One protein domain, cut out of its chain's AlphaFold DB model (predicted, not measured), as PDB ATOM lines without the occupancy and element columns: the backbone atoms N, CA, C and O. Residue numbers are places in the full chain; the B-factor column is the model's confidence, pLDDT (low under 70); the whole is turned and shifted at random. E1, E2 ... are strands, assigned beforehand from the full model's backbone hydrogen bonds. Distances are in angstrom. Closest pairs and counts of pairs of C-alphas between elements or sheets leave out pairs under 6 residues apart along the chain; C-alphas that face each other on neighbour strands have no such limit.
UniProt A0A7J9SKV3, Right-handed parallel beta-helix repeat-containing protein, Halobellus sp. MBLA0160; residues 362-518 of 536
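Overview. This is residues 362 to 518 of the 536 residues of the protein "Right-handed parallel beta-helix repeat-containing protein" of Halobellus sp. MBLA0160 (UniProt A0A7J9SKV3). Little regular structure is named, yet you see a three-walled solenoid: the chain winds in stacked turns whose strands form parallel sheets E2 E5 E8 E11, E1 E4 E7 E10 and E3 E6 E9. Residues 451 to 518, without named elements, continue mostly past the E9 E10 E11 end. The 157 printed residues include strands E1 to E11 in chain order, 42 residues, all strand; the whole is compact, radius of gyration of the C-alphas 13.9 A, spanning 37 by 33 by 29 A.

Arrangement. Begin with E2, residues 373 to 378, E5, 400 to 404, E8, 422 to 426, and E11, 446 to 450; N 403 and O 375 are 2.8 A apart. Next come E1, 363 to 365, E4, 388 to 390, E7, 416 to 418, and E10, 440 to 442, with N 364 and O 388 2.8 A apart. In E3, 383 to 385, E6, 411 to 413, and E9, 435 to 437, N 384 and O 411 are 2.9 A apart. E3 runs on into E4 at 89 degrees.

Along the chain. Find C-alpha 373 at (150.478, 213.174, 172.515); E2 runs 12.4 A to C-alpha 378. E11 ends at (142.569, 218.800, 160.303).

Size, cuts and confidence. The printed part has no cut; pLDDT is under 70 for 42 residues, among them 501 to 518.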
ATOM      1  N   THR A 362     140.177 204.222 179.194       98.88
ATOM      2  CA  THR A 362     141.564 204.467 179.601       98.88
ATOM      3  C   THR A 362     141.816 205.955 179.820       98.88
ATOM      4  O   THR A 362     141.355 206.799 179.052       98.88
ATOM      5  N   THR A 363     142.569 206.298 180.863       98.75
ATOM      6  CA  THR A 363     142.993 207.674 181.143       98.75
ATOM      7  C   THR A 363     144.424 207.898 180.669       98.75
ATOM      8  O   THR A 363     145.323 207.156 181.045       98.75
ATOM      9  N   PHE A 364     144.648 208.946 179.881       98.12
ATOM     10  CA  PHE A 364     145.963 209.421 179.457       98.12
ATOM     11  C   PHE A 364     146.168 210.851 179.963       98.12
ATOM     12  O   PHE A 364     145.619 211.789 179.385       98.12
ATOM     13  N   ASP A 365     146.978 211.030 181.004       96.06
ATOM     14  CA  ASP A 365     147.272 212.340 181.603       96.06
ATOM     15  C   ASP A 365     148.746 212.735 181.411       96.06
ATOM     16  O   ASP A 365     149.656 212.223 182.064       96.06
ATOM     17  N   GLY A 366     148.995 213.684 180.510       90.25
ATOM     18  CA  GLY A 366     150.334 214.226 180.258       90.25
ATOM     19  C   GLY A 366     150.883 215.108 181.391       90.25
ATOM     20  O   GLY A 366     152.004 215.601 181.288       90.25
ATOM     21  N   ALA A 367     150.110 215.347 182.459       80.31
ATOM     22  CA  ALA A 367     150.465 216.147 183.632       80.31
ATOM     23  C   ALA A 367     150.843 217.618 183.344       80.31
ATOM     24  O   ALA A 367     151.396 218.305 184.208       80.31
ATOM     25  N   SER A 368     150.497 218.145 182.163       63.59
ATOM     26  CA  SER A 368     150.774 219.512 181.693       63.59
ATOM     27  C   SER A 368     152.267 219.870 181.686       63.59
ATOM     28  O   SER A 368     152.768 220.613 182.532       63.59
ATOM     29  N   GLY A 369     152.998 219.366 180.688       56.94
ATOM     30  CA  GLY A 369     154.357 219.833 180.421       56.94
ATOM     31  C   GLY A 369     155.151 218.985 179.432       56.94
ATOM     32  O   GLY A 369     155.709 217.964 179.798       56.94
ATOM     33  N   GLY A 370     155.305 219.484 178.204       59.75
ATOM     34  CA  GLY A 370     156.344 219.048 177.257       59.75
ATOM     35  C   GLY A 370     155.928 219.021 175.785       59.75
ATOM     36  O   GLY A 370     156.802 218.950 174.930       59.75
ATOM     37  N   GLY A 371     154.625 219.093 175.497       73.94
ATOM     38  CA  GLY A 371     154.093 218.934 174.139       73.94
ATOM     39  C   GLY A 371     154.013 217.456 173.778       73.94
ATOM     40  O   GLY A 371     154.672 217.004 172.850       73.94
ATOM     41  N   ALA A 372     153.267 216.690 174.573       89.00
ATOM     42  CA  ALA A 372     153.086 215.256 174.380       89.00
ATOM     43  C   ALA A 372     151.849 214.962 173.516       89.00
ATOM     44  O   ALA A 372     151.084 215.855 173.149       89.00
ATOM     45  N   VAL A 373     151.669 213.692 173.176       94.62
ATOM     46  CA  VAL A 373     150.478 213.174 172.515       94.62
ATOM     47  C   VAL A 373     149.859 212.112 173.414       94.62
ATOM     48  O   VAL A 373     150.504 211.110 173.708       94.62
ATOM     49  N   GLY A 374     148.601 212.274 173.808       97.00
ATOM     50  CA  GLY A 374     147.913 211.259 174.605       97.00
ATOM     51  C   GLY A 374     147.832 209.921 173.876       97.00
ATOM     52  O   GLY A 374     148.383 208.927 174.342       97.00
ATOM     53  N   VAL A 375     147.228 209.898 172.687       98.44
ATOM     54  CA  VAL A 375     147.149 208.698 171.836       98.44
ATOM     55  C   VAL A 375     147.568 209.030 170.407       98.44
ATOM     56  O   VAL A 375     146.899 209.802 169.726       98.44
ATOM     57  N   GLY A 376     148.665 208.440 169.934       97.56
ATOM     58  CA  GLY A 376     149.148 208.572 168.558       97.56
ATOM     59  C   GLY A 376     148.774 207.364 167.700       97.56
ATOM     60  O   GLY A 376     149.178 206.251 168.013       97.56
ATOM     61  N   ILE A 377     148.060 207.570 166.595       97.75
ATOM     62  CA  ILE A 377     147.637 206.526 165.648       97.75
ATOM     63  C   ILE A 377     148.422 206.684 164.344       97.75
ATOM     64  O   ILE A 377     148.451 207.768 163.752       97.75
ATOM     65  N   VAL A 378     149.057 205.606 163.880       96.06
ATOM     66  CA  VAL A 378     149.921 205.632 162.697       96.06
ATOM     67  C   VAL A 378     149.782 204.370 161.848       96.06
ATOM     68  O   VAL A 378     149.884 203.251 162.339       96.06
ATOM     69  N   GLU A 379     149.571 204.559 160.545       95.06
ATOM     70  CA  GLU A 379     149.476 203.508 159.516       95.06
ATOM     71  C   GLU A 379     148.428 202.414 159.805       95.06
ATOM     72  O   GLU A 379     148.493 201.326 159.240       95.06
ATOM     73  N   THR A 380     147.425 202.697 160.642       96.19
ATOM     74  CA  THR A 380     146.383 201.725 160.999       96.19
ATOM     75  C   THR A 380     145.019 202.361 161.285       96.19
ATOM     76  O   THR A 380     144.910 203.572 161.481       96.19
ATOM     77  N   ALA A 381     143.979 201.525 161.279       96.62
ATOM     78  CA  ALA A 381     142.701 201.826 161.912       96.62
ATOM     79  C   ALA A 381     142.824 201.588 163.424       96.62
ATOM     80  O   ALA A 381     143.584 200.729 163.859       96.62
ATOM     81  N   ALA A 382     142.060 202.314 164.231       97.94
ATOM     82  CA  ALA A 382     142.006 202.110 165.676       97.94
ATOM     83  C   ALA A 382     140.667 202.609 166.217       97.94
ATOM     84  O   ALA A 382     140.103 203.554 165.658       97.94
ATOM     85  N   GLU A 383     140.190 202.024 167.309       98.56
ATOM     86  CA  GLU A 383     139.057 202.563 168.063       98.56
ATOM     87  C   GLU A 383     139.548 203.098 169.406       98.56
ATOM     88  O   GLU A 383     140.141 202.362 170.189       98.56
ATOM     89  N   VAL A 384     139.306 204.380 169.672       98.81
ATOM     90  CA  VAL A 384     139.541 205.007 170.977       98.81
ATOM     91  C   VAL A 384     138.188 205.443 171.508       98.81
ATOM     92  O   VAL A 384     137.522 206.284 170.885       98.81
ATOM     93  N   ARG A 385     137.752 204.833 172.610       98.12
ATOM     94  CA  ARG A 385     136.415 205.029 173.163       98.12
ATOM     95  C   ARG A 385     136.400 205.205 174.665       98.12
ATOM     96  O   ARG A 385     137.276 204.698 175.353       98.12
ATOM     97  N   GLU A 386     135.391 205.911 175.173       97.75
ATOM     98  CA  GLU A 386     135.115 206.026 176.618       97.75
ATOM     99  C   GLU A 386     136.339 206.455 177.454       97.75
ATOM    100  O   GLU A 386     136.409 206.208 178.653       97.75
ATOM    101  N   SER A 387     137.329 207.080 176.815       98.69
ATOM    102  CA  SER A 387     138.642 207.353 177.390       98.69
ATOM    103  C   SER A 387     138.764 208.825 177.764       98.69
ATOM    104  O   SER A 387     138.092 209.690 177.193       98.69
ATOM    105  N   VAL A 388     139.638 209.123 178.720       98.44
ATOM    106  CA  VAL A 388     139.954 210.491 179.142       98.44
ATOM    107  C   VAL A 388     141.355 210.829 178.663       98.44
ATOM    108  O   VAL A 388     142.300 210.115 178.973       98.44
ATOM    109  N   VAL A 389     141.510 211.914 177.910       97.81
ATOM    110  CA  VAL A 389     142.811 212.342 177.390       97.81
ATOM    111  C   VAL A 389     143.047 213.805 177.727       97.81
ATOM    112  O   VAL A 389     142.342 214.692 177.232       97.81
ATOM    113  N   THR A 390     144.038 214.062 178.577       95.38
ATOM    114  CA  THR A 390     144.277 215.393 179.130       95.38
ATOM    115  C   THR A 390     145.742 215.698 179.412       95.38
ATOM    116  O   THR A 390     146.608 214.830 179.336       95.38
ATOM    117  N   GLY A 391     146.026 216.967 179.707       91.19
ATOM    118  CA  GLY A 391     147.333 217.402 180.184       91.19
ATOM    119  C   GLY A 391     148.414 217.456 179.104       91.19
ATOM    120  O   GLY A 391     149.585 217.591 179.449       91.19
ATOM    121  N   ASN A 392     148.060 217.396 177.816       90.50
ATOM    122  CA  ASN A 392     149.013 217.485 176.702       90.50
ATOM    123  C   ASN A 392     149.187 218.926 176.193       90.50
ATOM    124  O   ASN A 392     149.307 219.163 174.995       90.50
ATOM    125  N   GLU A 393     149.154 219.908 177.093       80.00
ATOM    126  CA  GLU A 393     149.374 221.321 176.767       80.00
ATOM    127  C   GLU A 393     150.867 221.681 176.846       80.00
ATOM    128  O   GLU A 393     151.574 221.290 177.787       80.00
ATOM    129  N   PHE A 394     151.354 222.489 175.900       67.31
ATOM    130  CA  PHE A 394     152.664 223.121 175.988       67.31
ATOM    131  C   PHE A 394     152.660 224.590 175.579       67.31
ATOM    132  O   PHE A 394     152.144 225.010 174.547       67.31
ATOM    133  N   THR A 395     153.358 225.414 176.359       58.31
ATOM    134  CA  THR A 395     153.590 226.808 175.988       58.31
ATOM    135  C   THR A 395     154.616 226.903 174.852       58.31
ATOM    136  O   THR A 395     155.806 227.075 175.119       58.31
ATOM    137  N   GLY A 396     154.161 226.859 173.597       56.19
ATOM    138  CA  GLY A 396     154.963 227.213 172.415       56.19
ATOM    139  C   GLY A 396     155.269 226.102 171.406       56.19
ATOM    140  O   GLY A 396     155.944 226.422 170.436       56.19
ATOM    141  N   ASP A 397     154.755 224.888 171.607       60.75
ATOM    142  CA  ASP A 397     154.854 223.712 170.722       60.75
ATOM    143  C   ASP A 397     153.436 223.113 170.550       60.75
ATOM    144  O   ASP A 397     152.473 223.615 171.140       60.75
ATOM    145  N   ASP A 398     153.295 222.070 169.724       71.69
ATOM    146  CA  ASP A 398     152.016 221.417 169.408       71.69
ATOM    147  C   ASP A 398     151.878 220.080 170.155       71.69
ATOM    148  O   ASP A 398     152.348 219.044 169.683       71.69
ATOM    149  N   GLY A 399     151.259 220.086 171.339       86.12
ATOM    150  CA  GLY A 399     150.764 218.857 171.966       86.12
ATOM    151  C   GLY A 399     149.408 218.421 171.395       86.12
ATOM    152  O   GLY A 399     148.683 219.215 170.793       86.12
ATOM    153  N   ALA A 400     149.030 217.158 171.582       91.69
ATOM    154  CA  ALA A 400     147.704 216.688 171.189       91.69
ATOM    155  C   ALA A 400     147.090 215.734 172.212       91.69
ATOM    156  O   ALA A 400     147.783 214.942 172.840       91.69
ATOM    157  N   GLY A 401     145.767 215.755 172.338       95.31
ATOM    158  CA  GLY A 401     145.045 214.695 173.023       95.31
ATOM    159  C   GLY A 401     145.154 213.407 172.208       95.31
ATOM    160  O   GLY A 401     145.918 212.503 172.537       95.31
ATOM    161  N   ILE A 402     144.428 213.338 171.095       97.38
ATOM    162  CA  ILE A 402     144.457 212.186 170.186       97.38
ATOM    163  C   ILE A 402     144.953 212.648 168.818       97.38
ATOM    164  O   ILE A 402     144.343 213.510 168.193       97.38
ATOM    165  N   ALA A 403     146.045 212.066 168.333       95.25
ATOM    166  CA  ALA A 403     146.660 212.421 167.063       95.25
ATOM    167  C   ALA A 403     146.621 211.253 166.076       95.25
ATOM    168  O   ALA A 403     147.183 210.187 166.318       95.25
ATOM    169  N   HIS A 404     146.018 211.476 164.917       95.19
ATOM    170  CA  HIS A 404     146.108 210.609 163.751       95.19
ATOM    171  C   HIS A 404     147.166 211.154 162.790       95.19
ATOM    172  O   HIS A 404     147.073 212.286 162.315       95.19
ATOM    173  N   PHE A 405     148.177 210.340 162.494       92.56
ATOM    174  CA  PHE A 405     149.269 210.716 161.596       92.56
ATOM    175  C   PHE A 405     149.143 210.091 160.201       92.56
ATOM    176  O   PHE A 405     149.607 210.680 159.222       92.56
ATOM    177  N   SER A 406     148.570 208.888 160.106       92.25
ATOM    178  CA  SER A 406     148.344 208.148 158.856       92.25
ATOM    179  C   SER A 406     147.505 206.889 159.109       92.25
ATOM    180  O   SER A 406     147.301 206.494 160.254       92.25
ATOM    181  N   GLY A 407     147.058 206.220 158.039       89.38
ATOM    182  CA  GLY A 407     146.151 205.070 158.128       89.38
ATOM    183  C   GLY A 407     144.693 205.502 157.986       89.38
ATOM    184  O   GLY A 407     144.380 206.678 158.127       89.38
ATOM    185  N   ALA A 408     143.793 204.580 157.667       90.94
ATOM    186  CA  ALA A 408     142.395 204.915 157.400       90.94
ATOM    187  C   ALA A 408     141.459 204.402 158.499       90.94
ATOM    188  O   ALA A 408     141.745 203.392 159.133       90.94
ATOM    189  N   ASN A 409     140.296 205.040 158.636       94.19
ATOM    190  CA  ASN A 409     139.166 204.584 159.456       94.19
ATOM    191  C   ASN A 409     139.444 204.499 160.968       94.19
ATOM    192  O   ASN A 409     138.920 203.611 161.637       94.19
ATOM    193  N   ALA A 410     140.241 205.415 161.524       97.06
ATOM    194  CA  ALA A 410     140.280 205.579 162.976       97.06
ATOM    195  C   ALA A 410     138.932 206.122 163.495       97.06
ATOM    196  O   ALA A 410     138.328 207.016 162.889       97.06
ATOM    197  N   ALA A 411     138.460 205.581 164.613       98.25
ATOM    198  CA  ALA A 411     137.215 205.952 165.266       98.25
ATOM    199  C   ALA A 411     137.499 206.470 166.678       98.25
ATOM    200  O   ALA A 411     137.906 205.724 167.560       98.25
ATOM    201  N   ILE A 412     137.257 207.760 166.886       98.56
ATOM    202  CA  ILE A 412     137.437 208.463 168.156       98.56
ATOM    203  C   ILE A 412     136.038 208.816 168.658       98.56
ATOM    204  O   ILE A 412     135.397 209.724 168.119       98.56
ATOM    205  N   GLN A 413     135.503 208.058 169.613       97.00
ATOM    206  CA  GLN A 413     134.101 208.200 170.020       97.00
ATOM    207  C   GLN A 413     133.904 208.158 171.526       97.00
ATOM    208  O   GLN A 413     134.531 207.358 172.191       97.00
ATOM    209  N   GLU A 414     132.983 208.951 172.071       96.75
ATOM    210  CA  GLU A 414     132.591 208.846 173.492       96.75
ATOM    211  C   GLU A 414     133.735 209.137 174.477       96.75
ATOM    212  O   GLU A 414     133.678 208.748 175.638       96.75
ATOM    213  N   ASN A 415     134.762 209.862 174.033       98.44
ATOM    214  CA  ASN A 415     135.897 210.255 174.862       98.44
ATOM    215  C   ASN A 415     135.681 211.622 175.510       98.44
ATOM    216  O   ASN A 415     134.973 212.474 174.968       98.44
ATOM    217  N   THR A 416     136.381 211.865 176.614       97.62
ATOM    218  CA  THR A 416     136.634 213.211 177.139       97.62
ATOM    219  C   THR A 416     138.042 213.630 176.734       97.62
ATOM    220  O   THR A 416     139.022 213.048 177.185       97.62
ATOM    221  N   VAL A 417     138.155 214.633 175.868       96.31
ATOM    222  CA  VAL A 417     139.432 215.156 175.371       96.31
ATOM    223  C   VAL A 417     139.547 216.608 175.804       96.31
ATOM    224  O   VAL A 417     138.868 217.483 175.254       96.31
ATOM    225  N   GLU A 418     140.388 216.876 176.801       92.81
ATOM    226  CA  GLU A 418     140.419 218.187 177.447       92.81
ATOM    227  C   GLU A 418     141.791 218.693 177.873       92.81
ATOM    228  O   GLU A 418     142.673 217.916 178.207       92.81
ATOM    229  N   ASN A 419     141.954 220.017 177.936       89.94
ATOM    230  CA  ASN A 419     143.192 220.672 178.385       89.94
ATOM    231  C   ASN A 419     144.437 220.230 177.583       89.94
ATOM    232  O   ASN A 419     145.501 219.977 178.147       89.94
ATOM    233  N   ASN A 420     144.285 220.108 176.263       88.81
ATOM    234  CA  ASN A 420     145.375 219.845 175.324       88.81
ATOM    235  C   ASN A 420     145.581 221.060 174.402       88.81
ATOM    236  O   ASN A 420     144.699 221.917 174.285       88.81
ATOM    237  N   ASP A 421     146.715 221.128 173.704       85.50
ATOM    238  CA  ASP A 421     146.859 222.085 172.602       85.50
ATOM    239  C   ASP A 421     145.852 221.740 171.493       85.50
ATOM    240  O   ASP A 421     144.812 222.388 171.364       85.50
ATOM    241  N   ASP A 422     146.079 220.657 170.759       87.69
ATOM    242  CA  ASP A 422     145.070 220.121 169.854       87.69
ATOM    243  C   ASP A 422     144.284 219.019 170.570       87.69
ATOM    244  O   ASP A 422     144.854 218.067 171.087       87.69
ATOM    245  N   GLY A 423     142.957 219.115 170.625       90.81
ATOM    246  CA  GLY A 423     142.131 218.039 171.170       90.81
ATOM    247  C   GLY A 423     142.293 216.783 170.315       90.81
ATOM    248  O   GLY A 423     142.845 215.775 170.754       90.81
ATOM    249  N   VAL A 424     141.860 216.879 169.058       92.69
ATOM    250  CA  VAL A 424     142.085 215.855 168.036       92.69
ATOM    251  C   VAL A 424     142.914 216.439 166.900       92.69
ATOM    252  O   VAL A 424     142.465 217.367 166.233       92.69
ATOM    253  N   PHE A 425     144.093 215.882 166.650       91.12
ATOM    254  CA  PHE A 425     144.965 216.246 165.536       91.12
ATOM    255  C   PHE A 425     144.872 215.202 164.419       91.12
ATOM    256  O   PHE A 425     144.894 214.006 164.696       91.12
ATOM    257  N   LEU A 426     144.773 215.625 163.160       90.50
ATOM    258  CA  LEU A 426     144.607 214.735 162.009       90.50
ATOM    259  C   LEU A 426     145.503 215.184 160.855       90.50
ATOM    260  O   LEU A 426     145.396 216.318 160.383       90.50
ATOM    261  N   ALA A 427     146.333 214.276 160.348       86.81
ATOM    262  CA  ALA A 427     147.258 214.551 159.258       86.81
ATOM    263  C   ALA A 427     147.218 213.500 158.143       86.81
ATOM    264  O   ALA A 427     146.703 212.390 158.272       86.81
ATOM    265  N   GLY A 428     147.816 213.873 157.011       83.56
ATOM    266  CA  GLY A 428     147.986 212.984 155.870       83.56
ATOM    267  C   GLY A 428     146.746 212.866 154.973       83.56
ATOM    268  O   GLY A 428     145.718 213.506 155.198       83.56
ATOM    269  N   PRO A 429     146.849 212.075 153.891       83.19
ATOM    270  CA  PRO A 429     145.788 211.955 152.890       83.19
ATOM    271  C   PRO A 429     144.548 211.205 153.400       83.19
ATOM    272  O   PRO A 429     143.464 211.383 152.846       83.19
ATOM    273  N   ASP A 430     144.703 210.391 154.445       88.94
ATOM    274  CA  ASP A 430     143.655 209.511 154.966       88.94
ATOM    275  C   ASP A 430     142.821 210.155 156.084       88.94
ATOM    276  O   ASP A 430     141.823 209.574 156.511       88.94
ATOM    277  N   ALA A 431     143.173 211.368 156.528       87.38
ATOM    278  CA  ALA A 431     142.493 212.075 157.617       87.38
ATOM    279  C   ALA A 431     140.971 212.173 157.415       87.38
ATOM    280  O   ALA A 431     140.207 211.999 158.356       87.38
ATOM    281  N   GLY A 432     140.507 212.367 156.174       85.94
ATOM    282  CA  GLY A 432     139.076 212.440 155.847       85.94
ATOM    283  C   GLY A 432     138.300 211.124 156.013       85.94
ATOM    284  O   GLY A 432     137.099 211.096 155.767       85.94
ATOM    285  N   THR A 433     138.971 210.027 156.375       92.19
ATOM    286  CA  THR A 433     138.337 208.749 156.744       92.19
ATOM    287  C   THR A 433     138.179 208.580 158.256       92.19
ATOM    288  O   THR A 433     137.509 207.650 158.696       92.19
ATOM    289  N   VAL A 434     138.802 209.456 159.049       94.19
ATOM    290  CA  VAL A 434     138.721 209.435 160.510       94.19
ATOM    291  C   VAL A 434     137.376 210.000 160.953       94.19
ATOM    292  O   VAL A 434     136.872 210.969 160.381       94.19
ATOM    293  N   THR A 435     136.804 209.395 161.989       95.75
ATOM    294  CA  THR A 435     135.596 209.895 162.652       95.75
ATOM    295  C   THR A 435     135.937 210.297 164.079       95.75
ATOM    296  O   THR A 435     136.583 209.540 164.799       95.75
ATOM    297  N   ALA A 436     135.500 211.481 164.494       95.44
ATOM    298  CA  ALA A 436     135.653 211.997 165.846       95.44
ATOM    299  C   ALA A 436     134.272 212.392 166.373       95.44
ATOM    300  O   ALA A 436     133.942 213.568 166.374       95.44
ATOM    301  N   THR A 437     133.427 211.433 166.763       94.50
ATOM    302  CA  THR A 437     131.993 211.690 167.025       94.50
ATOM    303  C   THR A 437     131.573 211.407 168.461       94.50
ATOM    304  O   THR A 437     132.075 210.481 169.082       94.50
ATOM    305  N   ARG A 438     130.593 212.156 168.983       94.38
ATOM    306  CA  ARG A 438     130.066 211.980 170.357       94.38
ATOM    307  C   ARG A 438     131.134 212.064 171.454       94.38
ATOM    308  O   ARG A 438     131.087 211.298 172.398       94.38
ATOM    309  N   ASN A 439     132.101 212.962 171.329       96.06
ATOM    310  CA  ASN A 439     133.115 213.223 172.349       96.06
ATOM    311  C   ASN A 439     132.795 214.514 173.114       96.06
ATOM    312  O   ASN A 439     132.170 215.429 172.569       96.06
ATOM    313  N   ASP A 440     133.298 214.618 174.338       94.56
ATOM    314  CA  ASP A 440     133.431 215.876 175.063       94.56
ATOM    315  C   ASP A 440     134.792 216.491 174.718       94.56
ATOM    316  O   ASP A 440     135.828 216.053 175.206       94.56
ATOM    317  N   ILE A 441     134.798 217.497 173.840       92.38
ATOM    318  CA  ILE A 441     136.004 218.208 173.399       92.38
ATOM    319  C   ILE A 441     135.973 219.591 174.041       92.38
ATOM    320  O   ILE A 441     135.273 220.492 173.574       92.38
ATOM    321  N   VAL A 442     136.694 219.769 175.145       89.88
ATOM    322  CA  VAL A 442     136.569 220.963 175.996       89.88
ATOM    323  C   VAL A 442     137.928 221.499 176.417       89.88
ATOM    324  O   VAL A 442     138.875 220.751 176.576       89.88
ATOM    325  N   ASN A 443     138.054 222.814 176.595       87.62
ATOM    326  CA  ASN A 443     139.279 223.450 177.105       87.62
ATOM    327  C   ASN A 443     140.566 223.175 176.294       87.62
ATOM    328  O   ASN A 443     141.655 223.421 176.799       87.62
ATOM    329  N   ASN A 444     140.469 222.691 175.050       85.25
ATOM    330  CA  ASN A 444     141.629 222.558 174.165       85.25
ATOM    331  C   ASN A 444     141.878 223.863 173.392       85.25
ATOM    332  O   ASN A 444     140.905 224.541 173.024       85.25
ATOM    333  N   ARG A 445     143.137 224.188 173.071       81.19
ATOM    334  CA  ARG A 445     143.495 225.366 172.249       81.19
ATOM    335  C   ARG A 445     142.808 225.295 170.880       81.19
ATOM    336  O   ARG A 445     142.124 226.247 170.489       81.19
ATOM    337  N   VAL A 446     142.901 224.145 170.215       81.81
ATOM    338  CA  VAL A 446     142.144 223.770 169.011       81.81
ATOM    339  C   VAL A 446     141.343 222.508 169.318       81.81
ATOM    340  O   VAL A 446     141.860 221.564 169.896       81.81
ATOM    341  N   GLY A 447     140.060 222.472 168.951       85.06
ATOM    342  CA  GLY A 447     139.215 221.304 169.229       85.06
ATOM    343  C   GLY A 447     139.550 220.109 168.332       85.06
ATOM    344  O   GLY A 447     139.952 219.059 168.821       85.06
ATOM    345  N   VAL A 448     139.403 220.285 167.014       87.44
ATOM    346  CA  VAL A 448     139.769 219.291 165.990       87.44
ATOM    347  C   VAL A 448     140.615 219.980 164.919       87.44
ATOM    348  O   VAL A 448     140.102 220.796 164.155       87.44
ATOM    349  N   ALA A 449     141.905 219.671 164.857       84.56
ATOM    350  CA  ALA A 449     142.856 220.185 163.882       84.56
ATOM    351  C   ALA A 449     142.988 219.210 162.699       84.56
ATOM    352  O   ALA A 449     143.614 218.163 162.814       84.56
ATOM    353  N   ASN A 450     142.395 219.550 161.551       84.75
ATOM    354  CA  ASN A 450     142.569 218.800 160.303       84.75
ATOM    355  C   ASN A 450     143.642 219.464 159.423       84.75
ATOM    356  O   ASN A 450     143.372 220.513 158.846       84.75
ATOM    357  N   GLU A 451     144.826 218.864 159.291       79.69
ATOM    358  CA  GLU A 451     145.929 219.344 158.438       79.69
ATOM    359  C   GLU A 451     145.964 218.683 157.046       79.69
ATOM    360  O   GLU A 451     146.935 218.816 156.296       79.69
ATOM    361  N   ALA A 452     144.922 217.945 156.653       71.25
ATOM    362  CA  ALA A 452     144.880 217.360 155.320       71.25
ATOM    363  C   ALA A 452     144.824 218.442 154.232       71.25
ATOM    364  O   ALA A 452     144.064 219.406 154.323       71.25
ATOM    365  N   SER A 453     145.584 218.234 153.151       59.56
ATOM    366  CA  SER A 453     145.703 219.174 152.029       59.56
ATOM    367  C   SER A 453     144.351 219.698 151.538       59.56
ATOM    368  O   SER A 453     143.404 218.920 151.393       59.56
ATOM    369  N   SER A 454     144.288 220.988 151.192       54.22
ATOM    370  CA  SER A 454     143.084 221.656 150.684       54.22
ATOM    371  C   SER A 454     142.359 220.835 149.600       54.22
ATOM    372  O   SER A 454     142.953 220.530 148.561       54.22
ATOM    373  N   GLY A 455     141.077 220.509 149.819       56.75
ATOM    374  CA  GLY A 455     140.249 219.682 148.922       56.75
ATOM    375  C   GLY A 455     139.997 218.243 149.397       56.75
ATOM    376  O   GLY A 455     139.366 217.472 148.670       56.75
ATOM    377  N   SER A 456     140.476 217.887 150.589       65.69
ATOM    378  CA  SER A 456     140.158 216.653 151.311       65.69
ATOM    379  C   SER A 456     138.685 216.600 151.748       65.69
ATOM    380  O   SER A 456     138.028 217.627 151.934       65.69
ATOM    381  N   THR A 457     138.141 215.384 151.875       77.88
ATOM    382  CA  THR A 457     136.811 215.160 152.461       77.88
ATOM    383  C   THR A 457     136.797 215.707 153.894       77.88
ATOM    384  O   THR A 457     137.753 215.429 154.624       77.88
ATOM    385  N   PRO A 458     135.762 216.465 154.310       82.69
ATOM    386  CA  PRO A 458     135.634 216.904 155.695       82.69
ATOM    387  C   PRO A 458     135.676 215.722 156.662       82.69
ATOM    388  O   PRO A 458     135.088 214.677 156.387       82.69
ATOM    389  N   VAL A 459     136.349 215.910 157.792       88.38
ATOM    390  CA  VAL A 459     136.346 214.945 158.900       88.38
ATOM    391  C   VAL A 459     134.978 214.976 159.573       88.38
ATOM    392  O   VAL A 459     134.496 216.061 159.897       88.38
ATOM    393  N   ASP A 460     134.373 213.812 159.815       90.94
ATOM    394  CA  ASP A 460     133.123 213.709 160.576       90.94
ATOM    395  C   ASP A 460     133.398 213.949 162.066       90.94
ATOM    396  O   ASP A 460     133.992 213.110 162.747       90.94
ATOM    397  N   ALA A 461     132.971 215.111 162.555       91.12
ATOM    398  CA  ALA A 461     133.048 215.539 163.946       91.12
ATOM    399  C   ALA A 461     131.653 215.795 164.549       91.12
ATOM    400  O   ALA A 461     131.466 216.680 165.397       91.12
ATOM    401  N   THR A 462     130.647 215.051 164.084       90.69
ATOM    402  CA  THR A 462     129.257 215.206 164.517       90.69
ATOM    403  C   THR A 462     129.000 214.635 165.917       90.69
ATOM    404  O   THR A 462     129.705 213.774 166.440       90.69
ATOM    405  N   GLY A 463     127.968 215.141 166.586       90.38
ATOM    406  CA  GLY A 463     127.522 214.705 167.906       90.38
ATOM    407  C   GLY A 463     128.439 215.088 169.069       90.38
ATOM    408  O   GLY A 463     128.106 214.748 170.199       90.38
ATOM    409  N   ASN A 464     129.555 215.784 168.829       91.81
ATOM    410  CA  ASN A 464     130.464 216.229 169.888       91.81
ATOM    411  C   ASN A 464     129.861 217.357 170.735       91.81
ATOM    412  O   ASN A 464     129.149 218.225 170.223       91.81
ATOM    413  N   TRP A 465     130.201 217.375 172.020       91.62
ATOM    414  CA  TRP A 465     130.036 218.518 172.908       91.62
ATOM    415  C   TRP A 465     131.306 219.374 172.880       91.62
ATOM    416  O   TRP A 465     132.399 218.883 173.136       91.62
ATOM    417  N   TRP A 466     131.156 220.669 172.602       88.62
ATOM    418  CA  TRP A 466     132.282 221.604 172.439       88.62
ATOM    419  C   TRP A 466     132.490 222.514 173.660       88.62
ATOM    420  O   TRP A 466     133.083 223.588 173.565       88.62
ATOM    421  N   GLY A 467     131.911 222.164 174.812       87.44
ATOM    422  CA  GLY A 467     131.921 223.022 176.003       87.44
ATOM    423  C   GLY A 467     130.850 224.119 175.999       87.44
ATOM    424  O   GLY A 467     130.803 224.925 176.925       87.44
ATOM    425  N   SER A 468     129.982 224.160 174.982       85.25
ATOM    426  CA  SER A 468     128.848 225.087 174.896       85.25
ATOM    427  C   SER A 468     127.688 224.510 174.085       85.25
ATOM    428  O   SER A 468     127.893 223.871 173.053       85.25
ATOM    429  N   ALA A 469     126.457 224.805 174.517       85.12
ATOM    430  CA  ALA A 469     125.239 224.433 173.793       85.12
ATOM    431  C   ALA A 469     125.108 225.158 172.445       85.12
ATOM    432  O   ALA A 469     124.420 224.672 171.547       85.12
ATOM    433  N   ASP A 470     125.811 226.283 172.284       81.94
ATOM    434  CA  ASP A 470     125.869 227.044 171.034       81.94
ATOM    435  C   ASP A 470     126.777 226.389 169.974       81.94
ATOM    436  O   ASP A 470     126.811 226.861 168.838       81.94
ATOM    437  N   GLY A 471     127.488 225.308 170.320       78.19
ATOM    438  CA  GLY A 471     128.402 224.602 169.423       78.19
ATOM    439  C   GLY A 471     129.821 225.182 169.419       78.19
ATOM    440  O   GLY A 471     130.163 225.982 170.294       78.19
ATOM    441  N   PRO A 472     130.677 224.765 168.468       77.31
ATOM    442  CA  PRO A 472     132.063 225.226 168.391       77.31
ATOM    443  C   PRO A 472     132.145 226.724 168.041       77.31
ATOM    444  O   PRO A 472     131.392 227.216 167.201       77.31
ATOM    445  N   GLY A 473     133.082 227.466 168.647       67.75
ATOM    446  CA  GLY A 473     133.344 228.878 168.324       67.75
ATOM    447  C   GLY A 473     133.535 229.785 169.545       67.75
ATOM    448  O   GLY A 473     133.924 229.343 170.615       67.75
ATOM    449  N   ALA A 474     133.250 231.086 169.409       61.47
ATOM    450  CA  ALA A 474     133.615 232.110 170.406       61.47
ATOM    451  C   ALA A 474     132.985 231.946 171.808       61.47
ATOM    452  O   ALA A 474     133.453 232.575 172.756       61.47
ATOM    453  N   SER A 475     131.920 231.151 171.929       58.03
ATOM    454  CA  SER A 475     131.260 230.832 173.203       58.03
ATOM    455  C   SER A 475     131.646 229.452 173.754       58.03
ATOM    456  O   SER A 475     131.214 229.112 174.852       58.03
ATOM    457  N   ALA A 476     132.396 228.649 172.995       62.41
ATOM    458  CA  ALA A 476     132.892 227.339 173.401       62.41
ATOM    459  C   ALA A 476     134.143 227.472 174.278       62.41
ATOM    460  O   ALA A 476     134.873 228.462 174.195       62.41
ATOM    461  N   SER A 477     134.405 226.461 175.111       58.97
ATOM    462  CA  SER A 477     135.651 226.402 175.884       58.97
ATOM    463  C   SER A 477     136.840 225.896 175.059       58.97
ATOM    464  O   SER A 477     137.976 225.978 175.511       58.97
ATOM    465  N   THR A 478     136.591 225.419 173.838       59.00
ATOM    466  CA  THR A 478     137.600 225.012 172.856       59.00
ATOM    467  C   THR A 478     137.376 225.719 171.513       59.00
ATOM    468  O   THR A 478     136.277 226.210 171.251       59.00
ATOM    469  N   ASN A 479     138.389 225.743 170.638       53.59
ATOM    470  CA  ASN A 479     138.304 226.295 169.274       53.59
ATOM    471  C   ASN A 479     138.177 227.837 169.221       53.59
ATOM    472  O   ASN A 479     137.355 228.402 168.496       53.59
ATOM    473  N   THR A 480     139.011 228.543 169.998       48.84
ATOM    474  CA  THR A 480     139.122 230.019 169.931       48.84
ATOM    475  C   THR A 480     140.009 230.507 168.771       48.84
ATOM    476  O   THR A 480     140.014 231.699 168.453       48.84
ATOM    477  N   ILE A 481     140.718 229.581 168.113       53.19
ATOM    478  CA  ILE A 481     141.551 229.754 166.916       53.19
ATOM    479  C   ILE A 481     141.085 228.693 165.905       53.19
ATOM    480  O   ILE A 481     140.828 227.564 166.302       53.19
ATOM    481  N   GLY A 482     140.900 229.069 164.633       51.75
ATOM    482  CA  GLY A 482     140.272 228.195 163.633       51.75
ATOM    483  C   GLY A 482     141.109 226.982 163.210       51.75
ATOM    484  O   GLY A 482     142.295 226.898 163.518       51.75
ATOM    485  N   THR A 483     140.488 226.055 162.474       60.31
ATOM    486  CA  THR A 483     141.108 224.807 162.007       60.31
ATOM    487  C   THR A 483     141.844 225.032 160.678       60.31
ATOM    488  O   THR A 483     141.551 225.979 159.937       60.31
ATOM    489  N   GLN A 484     142.837 224.189 160.377       63.78
ATOM    490  CA  GLN A 484     143.645 224.311 159.151       63.78
ATOM    491  C   GLN A 484     142.946 223.721 157.901       63.78
ATOM    492  O   GLN A 484     143.220 224.146 156.779       63.78
ATOM    493  N   GLY A 485     141.988 222.806 158.089       69.31
ATOM    494  CA  GLY A 485     141.246 222.094 157.039       69.31
ATOM    495  C   GLY A 485     139.788 221.803 157.434       69.31
ATOM    496  O   GLY A 485     139.371 222.145 158.548       69.31
ATOM    497  N   PRO A 486     138.977 221.211 156.531       78.19
ATOM    498  CA  PRO A 486     137.532 221.099 156.715       78.19
ATOM    499  C   PRO A 486     137.150 220.058 157.778       78.19
ATOM    500  O   PRO A 486     137.583 218.906 157.733       78.19
ATOM    501  N   VAL A 487     136.280 220.457 158.703       83.44
ATOM    502  CA  VAL A 487     135.696 219.615 159.758       83.44
ATOM    503  C   VAL A 487     134.177 219.767 159.688       83.44
ATOM    504  O   VAL A 487     133.690 220.893 159.581       83.44
ATOM    505  N   ASP A 488     133.437 218.659 159.712       86.44
ATOM    506  CA  ASP A 488     131.975 218.649 159.765       86.44
ATOM    507  C   ASP A 488     131.497 218.416 161.201       86.44
ATOM    508  O   ASP A 488     131.496 217.296 161.700       86.44
ATOM    509  N   SER A 489     131.115 219.493 161.881       84.69
ATOM    510  CA  SER A 489     130.648 219.452 163.268       84.69
ATOM    511  C   SER A 489     129.123 219.522 163.417       84.69
ATOM    512  O   SER A 489     128.650 219.668 164.544       84.69
ATOM    513  N   ASP A 490     128.349 219.520 162.323       82.19
ATOM    514  CA  ASP A 490     126.883 219.667 162.346       82.19
ATOM    515  C   ASP A 490     126.203 218.319 162.052       82.19
ATOM    516  O   ASP A 490     126.380 217.759 160.970       82.19
ATOM    517  N   PRO A 491     125.389 217.784 162.972       87.06
ATOM    518  CA  PRO A 491     124.967 218.393 164.235       87.06
ATOM    519  C   PRO A 491     125.978 218.235 165.368       87.06
ATOM    520  O   PRO A 491     126.681 217.234 165.426       87.06
ATOM    521  N   TRP A 492     125.978 219.173 166.321       86.75
ATOM    522  CA  TRP A 492     126.701 219.062 167.598       86.75
ATOM    523  C   TRP A 492     125.755 218.714 168.760       86.75
ATOM    524  O   TRP A 492     124.538 218.918 168.674       86.75
ATOM    525  N   SER A 493     126.317 218.209 169.865       88.12
ATOM    526  CA  SER A 493     125.576 217.955 171.108       88.12
ATOM    527  C   SER A 493     125.370 219.244 171.903       88.12
ATOM    528  O   SER A 493     126.263 220.083 171.990       88.12
ATOM    529  N   THR A 494     124.203 219.392 172.530       87.62
ATOM    530  CA  THR A 494     123.854 220.529 173.403       87.62
ATOM    531  C   THR A 494     124.109 220.266 174.893       87.62
ATOM    532  O   THR A 494     123.883 221.154 175.717       87.62
ATOM    533  N   ALA A 495     124.599 219.072 175.235       87.44
ATOM    534  CA  ALA A 495     124.988 218.655 176.579       87.44
ATOM    535  C   ALA A 495     126.253 217.771 176.527       87.44
ATOM    536  O   ALA A 495     126.476 217.116 175.500       87.44
ATOM    537  N   PRO A 496     127.055 217.733 177.608       89.62
ATOM    538  CA  PRO A 496     128.167 216.792 177.729       89.62
ATOM    539  C   PRO A 496     127.690 215.333 177.779       89.62
ATOM    540  O   PRO A 496     126.497 215.048 177.967       89.62
ATOM    541  N   GLY A 497     128.637 214.412 177.636       86.12
ATOM    542  CA  GLY A 497     128.432 212.978 177.787       86.12
ATOM    543  C   GLY A 497     127.899 212.556 179.163       86.12
ATOM    544  O   GLY A 497     127.862 213.349 180.108       86.12
ATOM    545  N   PRO A 498     127.419 211.304 179.303       81.25
ATOM    546  CA  PRO A 498     127.194 210.314 178.243       81.25
ATOM    547  C   PRO A 498     125.900 210.567 177.442       81.25
ATOM    548  O   PRO A 498     125.523 209.805 176.558       81.25
ATOM    549  N   ASN A 499     125.181 211.648 177.750       71.44
ATOM    550  CA  ASN A 499     123.877 211.970 177.173       71.44
ATOM    551  C   ASN A 499     123.985 212.733 175.844       71.44
ATOM    552  O   ASN A 499     123.129 213.574 175.549       71.44
ATOM    553  N   TRP A 500     125.020 212.463 175.038       75.81
ATOM    554  CA  TRP A 500     125.203 213.119 173.747       75.81
ATOM    555  C   TRP A 500     123.920 212.985 172.922       75.81
ATOM    556  O   TRP A 500     123.527 211.888 172.524       75.81
ATOM    557  N   ASN A 501     123.272 214.115 172.629       67.44
ATOM    558  CA  ASN A 501     122.027 214.191 171.854       67.44
ATOM    559  C   ASN A 501     120.747 213.655 172.542       67.44
ATOM    560  O   ASN A 501     119.749 213.440 171.848       67.44
ATOM    561  N   ALA A 502     120.714 213.477 173.872       60.81
ATOM    562  CA  ALA A 502     119.522 212.997 174.597       60.81
ATOM    563  C   ALA A 502     118.291 213.920 174.451       60.81
ATOM    564  O   ALA A 502     117.161 213.435 174.393       60.81
ATOM    565  N   ASP A 503     118.511 215.231 174.306       55.47
ATOM    566  CA  ASP A 503     117.461 216.244 174.094       55.47
ATOM    567  C   ASP A 503     117.294 216.656 172.612       55.47
ATOM    568  O   ASP A 503     116.593 217.619 172.288       55.47
ATOM    569  N   GLY A 504     117.904 215.899 171.692       56.03
ATOM    570  CA  GLY A 504     117.911 216.166 170.255       56.03
ATOM    571  C   GLY A 504     119.124 216.972 169.778       56.03
ATOM    572  O   GLY A 504     119.781 217.683 170.531       56.03
ATOM    573  N   MET A 505     119.421 216.836 168.486       58.06
ATOM    574  CA  MET A 505     120.492 217.550 167.788       58.06
ATOM    575  C   MET A 505     120.052 218.977 167.436       58.06
ATOM    576  O   MET A 505     118.959 219.175 166.892       58.06
ATOM    577  N   SER A 506     120.898 219.979 167.696       55.47
ATOM    578  CA  SER A 506     120.666 221.333 167.182       55.47
ATOM    579  C   SER A 506     121.040 221.373 165.700       55.47
ATOM    580  O   SER A 506     122.215 221.409 165.363       55.47
ATOM    581  N   ALA A 507     120.045 221.358 164.808       50.91
ATOM    582  CA  ALA A 507     120.268 221.573 163.379       50.91
ATOM    583  C   ALA A 507     120.428 223.078 163.107       50.91
ATOM    584  O   ALA A 507     119.443 223.827 163.099       50.91
ATOM    585  N   GLY A 508     121.666 223.527 162.901       40.94
ATOM    586  CA  GLY A 508     122.022 224.940 162.810       40.94
ATOM    587  C   GLY A 508     122.837 225.286 161.564       40.94
ATOM    588  O   GLY A 508     124.037 225.453 161.659       40.94
ATOM    589  N   ILE A 509     122.145 225.476 160.431       33.62
ATOM    590  CA  ILE A 509     122.556 226.221 159.218       33.62
ATOM    591  C   ILE A 509     124.024 226.025 158.766       33.62
ATOM    592  O   ILE A 509     124.904 226.798 159.121       33.62
ATOM    593  N   SER A 510     124.195 225.093 157.820       35.81
ATOM    594  CA  SER A 510     125.267 224.984 156.813       35.81
ATOM    595  C   SER A 510     126.714 225.023 157.315       35.81
ATOM    596  O   SER A 510     127.241 226.101 157.565       35.81
ATOM    597  N   SER A 511     127.371 223.857 157.281       38.88
ATOM    598  CA  SER A 511     128.817 223.687 157.070       38.88
ATOM    599  C   SER A 511     129.674 224.803 157.678       38.88
ATOM    600  O   SER A 511     130.226 225.635 156.951       38.88
ATOM    601  N   PHE A 512     129.820 224.822 159.001       46.25
ATOM    602  CA  PHE A 512     130.998 225.457 159.578       46.25
ATOM    603  C   PHE A 512     132.186 224.524 159.350       46.25
ATOM    604  O   PHE A 512     132.689 223.896 160.268       46.25
ATOM    605  N   SER A 513     132.667 224.465 158.107       46.75
ATOM    606  CA  SER A 513     134.093 224.253 157.918       46.75
ATOM    607  C   SER A 513     134.754 225.445 158.606       46.75
ATOM    608  O   SER A 513     134.624 226.576 158.127       46.75
ATOM    609  N   VAL A 514     135.382 225.233 159.760       50.31
ATOM    610  CA  VAL A 514     136.156 226.268 160.457       50.31
ATOM    611  C   VAL A 514     137.452 226.516 159.669       50.31
ATOM    612  O   VAL A 514     138.545 226.411 160.188       50.31
ATOM    613  N   GLU A 515     137.363 226.840 158.378       42.91
ATOM    614  CA  GLU A 515     138.536 227.163 157.573       42.91
ATOM    615  C   GLU A 515     139.044 228.552 157.960       42.91
ATOM    616  O   GLU A 515     138.384 229.571 157.723       42.91
ATOM    617  N   THR A 516     140.255 228.618 158.507       41.75
ATOM    618  CA  THR A 516     141.035 229.855 158.476       41.75
ATOM    619  C   THR A 516     142.179 229.687 157.493       41.75
ATOM    620  O   THR A 516     142.947 228.741 157.575       41.75
ATOM    621  N   GLY A 517     142.311 230.620 156.548       37.56
ATOM    622  CA  GLY A 517     143.437 230.687 155.610       37.56
ATOM    623  C   GLY A 517     144.765 231.090 156.268       37.56
ATOM    624  O   GLY A 517     145.464 231.955 155.736       37.56
ATOM    625  N   GLY A 518     145.079 230.538 157.443       37.94
ATOM    626  CA  GLY A 518     146.408 230.582 158.044       37.94
ATOM    627  C   GLY A 518     147.332 229.640 157.278       37.94
ATOM    628  O   GLY A 518     146.918 228.553 156.892       37.94
TER     629      GLY A 518